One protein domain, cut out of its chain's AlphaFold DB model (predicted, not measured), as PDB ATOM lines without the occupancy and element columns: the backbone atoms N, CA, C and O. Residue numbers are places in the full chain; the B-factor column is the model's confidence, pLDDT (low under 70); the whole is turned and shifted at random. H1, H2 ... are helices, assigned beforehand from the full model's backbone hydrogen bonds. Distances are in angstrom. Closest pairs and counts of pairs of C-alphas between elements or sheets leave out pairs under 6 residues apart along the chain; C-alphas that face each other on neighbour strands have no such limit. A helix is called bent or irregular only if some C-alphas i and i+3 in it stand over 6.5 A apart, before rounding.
ATOM      1  N   ALA A 124     312.977 356.965 388.513       87.88
ATOM      2  CA  ALA A 124     312.430 356.009 387.547       87.88
ATOM      3  C   ALA A 124     311.957 356.681 386.238       87.88
ATOM      4  O   ALA A 124     312.101 356.121 385.148       87.88
ATOM      5  N   ALA A 125     311.429 357.908 386.324       90.88
ATOM      6  CA  ALA A 125     311.035 358.693 385.155       90.88
ATOM      7  C   ALA A 125     312.239 359.085 384.281       90.88
ATOM      8  O   ALA A 125     312.163 359.086 383.052       90.88
ATOM      9  N   GLU A 126     313.365 359.393 384.904       91.75
ATOM     10  CA  GLU A 126     314.586 359.812 384.234       91.75
ATOM     11  C   GLU A 126     315.314 358.641 383.572       91.75
ATOM     12  O   GLU A 126     315.729 358.759 382.418       91.75
ATOM     13  N   ILE A 127     315.318 357.468 384.215       92.44
ATOM     14  CA  ILE A 127     315.780 356.208 383.609       92.44
ATOM     15  C   ILE A 127     314.968 355.892 382.344       92.44
ATOM     16  O   ILE A 127     315.539 355.569 381.299       92.44
ATOM     17  N   LYS A 128     313.634 356.037 382.391       94.69
ATOM     18  CA  LYS A 128     312.767 355.834 381.215       94.69
ATOM     19  C   LYS A 128     313.098 356.812 380.084       94.69
ATOM     20  O   LYS A 128     313.220 356.389 378.934       94.69
ATOM     21  N   ARG A 129     313.286 358.100 380.393       94.75
ATOM     22  CA  ARG A 129     313.675 359.117 379.397       94.75
ATOM     23  C   ARG A 129     315.045 358.820 378.790       94.75
ATOM     24  O   ARG A 129     315.195 358.936 377.577       94.75
ATOM     25  N   LYS A 130     316.023 358.402 379.601       95.31
ATOM     26  CA  LYS A 130     317.363 358.024 379.133       95.31
ATOM     27  C   LYS A 130     317.299 356.844 378.162       95.31
ATOM     28  O   LYS A 130     317.728 356.990 377.021       95.31
ATOM     29  N   ARG A 131     316.629 355.750 378.540       95.19
ATOM     30  CA  ARG A 131     316.422 354.589 377.653       95.19
ATOM     31  C   ARG A 131     315.698 354.963 376.360       95.19
ATOM     32  O   ARG A 131     316.027 354.449 375.297       95.19
ATOM     33  N   ALA A 132     314.708 355.856 376.421       94.75
ATOM     34  CA  ALA A 132     314.004 356.323 375.228       94.75
ATOM     35  C   ALA A 132     314.923 357.115 374.281       94.75
ATOM     36  O   ALA A 132     314.846 356.929 373.065       94.75
ATOM     37  N   ARG A 133     315.806 357.960 374.830       96.25
ATOM     38  CA  ARG A 133     316.822 358.690 374.062       96.25
ATOM     39  C   ARG A 133     317.827 357.740 373.418       96.25
ATOM     40  O   ARG A 133     318.054 357.856 372.220       96.25
ATOM     41  N   GLU A 134     318.344 356.770 374.163       95.06
ATOM     42  CA  GLU A 134     319.279 355.754 373.652       95.06
ATOM     43  C   GLU A 134     318.645 354.905 372.543       95.06
ATOM     44  O   GLU A 134     319.226 354.756 371.470       95.06
ATOM     45  N   ARG A 135     317.400 354.445 372.742       95.56
ATOM     46  CA  ARG A 135     316.621 353.742 371.706       95.56
ATOM     47  C   ARG A 135     316.417 354.583 370.452       95.56
ATOM     48  O   ARG A 135     316.331 354.033 369.363       95.56
ATOM     49  N   TYR A 136     316.268 355.899 370.586       92.69
ATOM     50  CA  TYR A 136     316.137 356.777 369.428       92.69
ATOM     51  C   TYR A 136     317.487 357.042 368.757       92.69
ATOM     52  O   TYR A 136     317.558 357.078 367.532       92.69
ATOM     53  N   ALA A 137     318.558 357.200 369.536       94.12
ATOM     54  CA  ALA A 137     319.906 357.409 369.026       94.12
ATOM     55  C   ALA A 137     320.354 356.228 368.153       94.12
ATOM     56  O   ALA A 137     320.831 356.467 367.043       94.12
ATOM     57  N   SER A 138     320.076 354.994 368.591       94.25
ATOM     58  CA  SER A 138     320.410 353.758 367.871       94.25
ATOM     59  C   SER A 138     319.558 353.478 366.625       94.25
ATOM     60  O   SER A 138     319.861 352.554 365.873       94.25
ATOM     61  N   LEU A 139     318.501 354.256 366.359       93.56
ATOM     62  CA  LEU A 139     317.730 354.105 365.123       93.56
ATOM     63  C   LEU A 139     318.526 354.591 363.909       93.56
ATOM     64  O   LEU A 139     319.103 355.684 363.916       93.56
ATOM     65  N   SER A 140     318.445 353.815 362.827       92.75
ATOM     66  CA  SER A 140     318.974 354.217 361.527       92.75
ATOM     67  C   SER A 140     318.268 355.476 360.991       92.75
ATOM     68  O   SER A 140     317.087 355.700 361.302       92.75
ATOM     69  N   PRO A 141     318.948 356.291 360.164       91.31
ATOM     70  CA  PRO A 141     318.373 357.509 359.586       91.31
ATOM     71  C   PRO A 141     317.031 357.272 358.875       91.31
ATOM     72  O   PRO A 141     316.048 357.939 359.191       91.31
ATOM     73  N   GLY A 142     316.922 356.224 358.048       93.69
ATOM     74  CA  GLY A 142     315.672 355.901 357.343       93.69
ATOM     75  C   GLY A 142     314.497 355.554 358.270       93.69
ATOM     76  O   GLY A 142     313.351 355.918 358.005       93.69
ATOM     77  N   ARG A 143     314.756 354.916 359.424       91.19
ATOM     78  CA  ARG A 143     313.706 354.650 360.428       91.19
ATOM     79  C   ARG A 143     313.279 355.921 361.166       91.19
ATOM     80  O   ARG A 143     312.101 356.056 361.509       91.19
ATOM     81  N   LYS A 144     314.205 356.857 361.400       94.81
ATOM     82  CA  LYS A 144     313.897 358.178 361.975       94.81
ATOM     83  C   LYS A 144     313.013 358.987 361.024       94.81
ATOM     84  O   LYS A 144     311.992 359.523 361.456       94.81
ATOM     85  N   GLU A 145     313.340 358.996 359.734       94.12
ATOM     86  CA  GLU A 145     312.561 359.668 358.690       94.12
ATOM     87  C   GLU A 145     311.161 359.076 358.530       94.12
ATOM     88  O   GLU A 145     310.184 359.821 358.534       94.12
ATOM     89  N   ALA A 146     311.027 357.748 358.490       93.94
ATOM     90  CA  ALA A 146     309.721 357.092 358.424       93.94
ATOM     91  C   ALA A 146     308.827 357.469 359.618       93.94
ATOM     92  O   ALA A 146     307.635 357.756 359.462       93.94
ATOM     93  N   ARG A 147     309.407 357.533 360.824       93.12
ATOM     94  CA  ARG A 147     308.689 357.971 362.029       93.12
ATOM     95  C   ARG A 147     308.293 359.447 361.953       93.12
ATOM     96  O   ARG A 147     307.176 359.787 362.343       93.12
ATOM     97  N   ASN A 148     309.172 360.307 361.438       93.56
ATOM     98  CA  ASN A 148     308.887 361.728 361.234       93.56
ATOM     99  C   ASN A 148     307.771 361.935 360.196       93.56
ATOM    100  O   ASN A 148     306.803 362.639 360.473       93.56
ATOM    101  N   LYS A 149     307.838 361.231 359.059       95.88
ATOM    102  CA  LYS A 149     306.806 361.236 358.015       95.88
ATOM    103  C   LYS A 149     305.444 360.835 358.579       95.88
ATOM    104  O   LYS A 149     304.480 361.581 358.424       95.88
ATOM    105  N   LYS A 150     305.376 359.736 359.341       95.75
ATOM    106  CA  LYS A 150     304.139 359.298 360.013       95.75
ATOM    107  C   LYS A 150     303.604 360.349 360.992       95.75
ATOM    108  O   LYS A 150     302.399 360.596 361.033       95.75
ATOM    109  N   ALA A 151     304.480 360.987 361.769       93.31
ATOM    110  CA  ALA A 151     304.086 362.047 362.698       93.31
ATOM    111  C   ALA A 151     303.549 363.286 361.963       93.31
ATOM    112  O   ALA A 151     302.545 363.866 362.378       93.31
ATOM    113  N   ARG A 152     304.180 363.671 360.850       94.25
ATOM    114  CA  ARG A 152     303.744 364.784 360.002       94.25
ATOM    115  C   ARG A 152     302.382 364.511 359.373       94.25
ATOM    116  O   ARG A 152     301.503 365.362 359.450       94.25
ATOM    117  N   GLU A 153     302.183 363.321 358.814       93.88
ATOM    118  CA  GLU A 153     300.890 362.903 358.262       93.88
ATOM    119  C   GLU A 153     299.791 362.877 359.327       93.88
ATOM    120  O   GLU A 153     298.679 363.327 359.074       93.88
ATOM    121  N   SER A 154     300.095 362.405 360.538       91.81
ATOM    122  CA  SER A 154     299.138 362.411 361.649       91.81
ATOM    123  C   SER A 154     298.712 363.830 362.036       91.81
ATOM    124  O   SER A 154     297.519 364.077 362.204       91.81
ATOM    125  N   ARG A 155     299.655 364.780 362.113       91.75
ATOM    126  CA  ARG A 155     299.334 366.198 362.356       91.75
ATOM    127  C   ARG A 155     298.492 366.789 361.231       91.75
ATOM    128  O   ARG A 155     297.556 367.526 361.512       91.75
ATOM    129  N   LYS A 156     298.795 366.434 359.979       89.75
ATOM    130  CA  LYS A 156     298.025 366.881 358.814       89.75
ATOM    131  C   LYS A 156     296.570 366.410 358.899       89.75
ATOM    132  O   LYS A 156     295.675 367.244 358.867       89.75
ATOM    133  N   ARG A 157     296.349 365.111 359.133       85.50
ATOM    134  CA  ARG A 157     295.003 364.539 359.311       85.50
ATOM    135  C   ARG A 157     294.257 365.177 360.484       85.50
ATOM    136  O   ARG A 157     293.072 365.458 360.364       85.50
ATOM    137  N   LYS A 158     294.943 365.440 361.606       84.62
ATOM    138  CA  LYS A 158     294.330 366.119 362.756       84.62
ATOM    139  C   LYS A 158     293.891 367.541 362.393       84.62
ATOM    140  O   LYS A 158     292.751 367.891 362.668       84.62
ATOM    141  N   ASN A 159     294.740 368.320 361.728       75.75
ATOM    142  CA  ASN A 159     294.391 369.678 361.306       75.75
ATOM    143  C   ASN A 159     293.226 369.692 360.306       75.75
ATOM    144  O   ASN A 159     292.303 370.477 360.480       75.75
ATOM    145  N   GLU A 160     293.224 368.793 359.321       72.44
ATOM    146  CA  GLU A 160     292.118 368.649 358.363       72.44
ATOM    147  C   GLU A 160     290.815 368.234 359.071       72.44
ATOM    148  O   GLU A 160     289.749 368.765 358.772       72.44
ATOM    149  N   SER A 161     290.884 367.346 360.071       60.66
ATOM    150  CA  SER A 161     289.710 366.957 360.867       60.66
ATOM    151  C   SER A 161     289.190 368.082 361.764       60.66
ATOM    152  O   SER A 161     287.988 368.197 361.963       60.66
ATOM    153  N   SER A 162     290.075 368.937 362.285       59.53
ATOM    154  CA  SER A 162     289.691 370.081 363.118       59.53
ATOM    155  C   SER A 162     289.167 371.260 362.296       59.53
ATOM    156  O   SER A 162     288.404 372.055 362.825       59.53
ATOM    157  N   GLN A 163     289.545 371.369 361.019       59.25
ATOM    158  CA  GLN A 163     289.037 372.397 360.103       59.25
ATOM    159  C   GLN A 163     287.656 372.064 359.519       59.25
ATOM    160  O   GLN A 163     286.940 372.976 359.128       59.25
ATOM    161  N   ASN A 164     287.276 370.782 359.483       55.53
ATOM    162  CA  ASN A 164     285.961 370.324 359.014       55.53
ATOM    163  C   ASN A 164     284.994 369.975 360.159       55.53
ATOM    164  O   ASN A 164     283.888 369.503 359.909       55.53
ATOM    165  N   ALA A 165     285.412 370.150 361.414       52.62
ATOM    166  CA  ALA A 165     284.557 369.906 362.563       52.62
ATOM    167  C   ALA A 165     283.900 371.214 363.002       52.62
ATOM    168  O   ALA A 165     284.575 372.109 363.515       52.62
ATOM    169  N   ASP A 166     282.575 371.287 362.869       55.56
ATOM    170  CA  ASP A 166     281.777 372.275 363.586       55.56
ATOM    171  C   ASP A 166     282.167 372.243 365.076       55.56
ATOM    172  O   ASP A 166     282.273 371.158 365.670       55.56
ATOM    173  N   PRO A 167     282.380 373.404 365.722       57.91
ATOM    174  CA  PRO A 167     282.947 373.474 367.071       57.91
ATOM    175  C   PRO A 167     282.113 372.714 368.117       57.91
ATOM    176  O   PRO A 167     282.649 372.265 369.128       57.91
ATOM    177  N   VAL A 168     280.824 372.490 367.844       53.31
ATOM    178  CA  VAL A 168     279.894 371.747 368.706       53.31
ATOM    179  C   VAL A 168     280.060 370.222 368.574       53.31
ATOM    180  O   VAL A 168     279.961 369.506 369.570       53.31
ATOM    181  N   ALA A 169     280.385 369.706 367.385       53.25
ATOM    182  CA  ALA A 169     280.524 368.267 367.146       53.25
ATOM    183  C   ALA A 169     281.838 367.692 367.711       53.25
ATOM    184  O   ALA A 169     281.865 366.552 368.183       53.25
ATOM    185  N   SER A 170     282.920 368.483 367.737       51.38
ATOM    186  CA  SER A 170     284.220 368.018 368.253       51.38
ATOM    187  C   SER A 170     284.219 367.780 369.771       51.38
ATOM    188  O   SER A 170     284.864 366.850 370.257       51.38
ATOM    189  N   ILE A 171     283.440 368.565 370.525       54.28
ATOM    190  CA  ILE A 171     283.286 368.399 371.977       54.28
ATOM    191  C   ILE A 171     282.528 367.099 372.278       54.28
ATOM    192  O   ILE A 171     282.885 366.370 373.199       54.28
ATOM    193  N   VAL A 172     281.515 366.760 371.475       51.59
ATOM    194  CA  VAL A 172     280.728 365.529 371.645       51.59
ATOM    195  C   VAL A 172     281.535 364.281 371.269       51.59
ATOM    196  O   VAL A 172     281.426 363.267 371.954       51.59
ATOM    197  N   ALA A 173     282.378 364.347 370.234       51.34
ATOM    198  CA  ALA A 173     283.197 363.210 369.807       51.34
ATOM    199  C   ALA A 173     284.276 362.830 370.839       51.34
ATOM    200  O   ALA A 173     284.445 361.648 371.128       51.34
ATOM    201  N   ASN A 174     284.941 363.815 371.455       49.88
ATOM    202  CA  ASN A 174     285.984 363.552 372.456       49.88
ATOM    203  C   ASN A 174     285.430 362.962 373.766       49.88
ATOM    204  O   ASN A 174     286.123 362.216 374.441       49.88
ATOM    205  N   ASN A 175     284.166 363.236 374.103       54.53
ATOM    206  CA  ASN A 175     283.528 362.678 375.300       54.53
ATOM    207  C   ASN A 175     282.971 361.255 375.094       54.53
ATOM    208  O   ASN A 175     282.574 360.609 376.062       54.53
ATOM    209  N   LYS A 176     282.896 360.769 373.845       49.09
ATOM    210  CA  LYS A 176     282.239 359.494 373.504       49.09
ATOM    211  C   LYS A 176     283.216 358.328 373.337       49.09
ATOM    212  O   LYS A 176     282.795 357.183 373.461       49.09
ATOM    213  N   THR A 177     284.497 358.605 373.093       49.88
ATOM    214  CA  THR A 177     285.552 357.580 372.971       49.88
ATOM    215  C   THR A 177     286.185 357.196 374.310       49.88
ATOM    216  O   THR A 177     286.665 356.077 374.452       49.88
ATOM    217  N   ASP A 178     286.125 358.064 375.324       51.22
ATOM    218  CA  ASP A 178     286.746 357.782 376.627       51.22
ATOM    219  C   ASP A 178     285.971 356.752 377.468       51.22
ATOM    220  O   ASP A 178     286.546 356.082 378.323       51.22
ATOM    221  N   THR A 179     284.671 356.556 377.217       51.34
ATOM    222  CA  THR A 179     283.851 355.596 377.981       51.34
ATOM    223  C   THR A 179     283.945 354.162 377.457       51.34
ATOM    224  O   THR A 179     283.829 353.217 378.240       51.34
ATOM    225  N   SER A 180     284.168 353.976 376.153       55.72
ATOM    226  CA  SER A 180     284.301 352.654 375.527       55.72
ATOM    227  C   SER A 180     285.689 352.044 375.720       55.72
ATOM    228  O   SER A 180     285.802 350.835 375.916       55.72
ATOM    229  N   ASP A 181     286.739 352.867 375.748       52.59
ATOM    230  CA  ASP A 181     288.117 352.384 375.901       52.59
ATOM    231  C   ASP A 181     288.414 351.939 377.344       52.59
ATOM    232  O   ASP A 181     289.181 351.000 377.572       52.59
ATOM    233  N   TRP A 182     287.731 352.534 378.330       53.22
ATOM    234  CA  TRP A 182     287.772 352.075 379.723       53.22
ATOM    235  C   TRP A 182     287.118 350.704 379.908       53.22
ATOM    236  O   TRP A 182     287.634 349.885 380.667       53.22
ATOM    237  N   TRP A 183     286.028 350.417 379.191       54.50
ATOM    238  CA  TRP A 183     285.407 349.090 379.207       54.50
ATOM    239  C   TRP A 183     286.338 348.017 378.629       54.50
ATOM    240  O   TRP A 183     286.440 346.942 379.208       54.50
ATOM    241  N   ILE A 184     287.089 348.326 377.565       61.97
ATOM    242  CA  ILE A 184     288.077 347.404 376.976       61.97
ATOM    243  C   ILE A 184     289.228 347.111 377.955       61.97
ATOM    244  O   ILE A 184     289.633 345.958 378.103       61.97
ATOM    245  N   LEU A 185     289.734 348.123 378.668       55.03
ATOM    246  CA  LEU A 185     290.788 347.942 379.679       55.03
ATOM    247  C   LEU A 185     290.314 347.156 380.912       55.03
ATOM    248  O   LEU A 185     291.079 346.369 381.475       55.03
ATOM    249  N   VAL A 186     289.053 347.333 381.313       60.12
ATOM    250  CA  VAL A 186     288.429 346.555 382.394       60.12
ATOM    251  C   VAL A 186     288.203 345.103 381.956       60.12
ATOM    252  O   VAL A 186     288.546 344.192 382.706       60.12
ATOM    253  N   SER A 187     287.734 344.864 380.728       56.12
ATOM    254  CA  SER A 187     287.552 343.514 380.173       56.12
ATOM    255  C   SER A 187     288.866 342.757 379.951       56.12
ATOM    256  O   SER A 187     288.891 341.545 380.099       56.12
ATOM    257  N   LEU A 188     289.973 343.443 379.650       54.38
ATOM    258  CA  LEU A 188     291.297 342.809 379.537       54.38
ATOM    259  C   LEU A 188     291.927 342.460 380.895       54.38
ATOM    260  O   LEU A 188     292.869 341.671 380.941       54.38
ATOM    261  N   SER A 189     291.431 343.041 381.993       52.31
ATOM    262  CA  SER A 189     291.943 342.785 383.350       52.31
ATOM    263  C   SER A 189     291.162 341.698 384.096       52.31
ATOM    264  O   SER A 189     291.694 341.102 385.031       52.31
ATOM    265  N   LEU A 190     289.922 341.416 383.690       53.69
ATOM    266  CA  LEU A 190     289.146 340.269 384.162       53.69
ATOM    267  C   LEU A 190     289.127 339.220 383.051       53.69
ATOM    268  O   LEU A 190     288.312 339.307 382.141       53.69
ATOM    269  N   GLY A 191     290.063 338.269 383.111       41.34
ATOM    270  CA  GLY A 191     290.186 337.189 382.132       41.34
ATOM    271  C   GLY A 191     288.858 336.487 381.828       41.34
ATOM    272  O   GLY A 191     287.994 336.374 382.698       41.34
TER     273      GLY A 191
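What this domain is: This is residues 124 to 191 of the 236 residues of an uncharacterized protein of Oryza nivara (UniProt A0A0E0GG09). Three helices make an open, three-sided frame: H2 is the crossbar, and H1 and H3 are splayed legs that leave its two ends toward the same side. The middle is empty, with no helix packed on another. The printed part has 68 residues with three named helices, in the order H1, H2, H3 along the chain, and no named strand; the class is all helix. The whole is extended, with a radius of gyration of the C-alphas of 18.1 A and spans of 43 by 39 by 22 A.

Where its parts are: H2, residues 141 to 163, measures 32.9 A from first to last C-alpha and begins at C-alpha 141, (318.373, 357.509, 359.586). H1, residues 124 to 137, measures 20.0 A and begins at C-alpha 124, (312.430, 356.009, 387.547). H3, residues 167 to 189, measures 35.9 A and ends at C-alpha 189, (291.943, 342.785, 383.350). H3 is neither bent nor irregular, but only just: C-alphas 176 and 179 are 6.2 A apart.

How they stand to each other: H2 and H1 are close but not clearly touching; their closest C-alphas, of Lys 144 and Tyr 136, are 7.9 A apart. They run opposite ways at a steep tilt of 69 degrees, only just short of about perpendicular. H2 and H3 are also close but not clearly touching, with the closest C-alphas, of Ser 162 and Ser 170, 7.8 A apart. They run opposite ways at a steep tilt of 52 degrees. H1 and H3 are apart. In H1 and H2 every O i to N i+4 pair is within hydrogen-bond range; in H3, 10 of 19 are.

The domain as a whole: The two C-alphas farthest apart, of Ser 138 and Val 168, are 44.3 A apart. Both links are tight, and the printed part has no cut. Mean pLDDT of the printed part is 74.6; residues 161 to 191 are under 70.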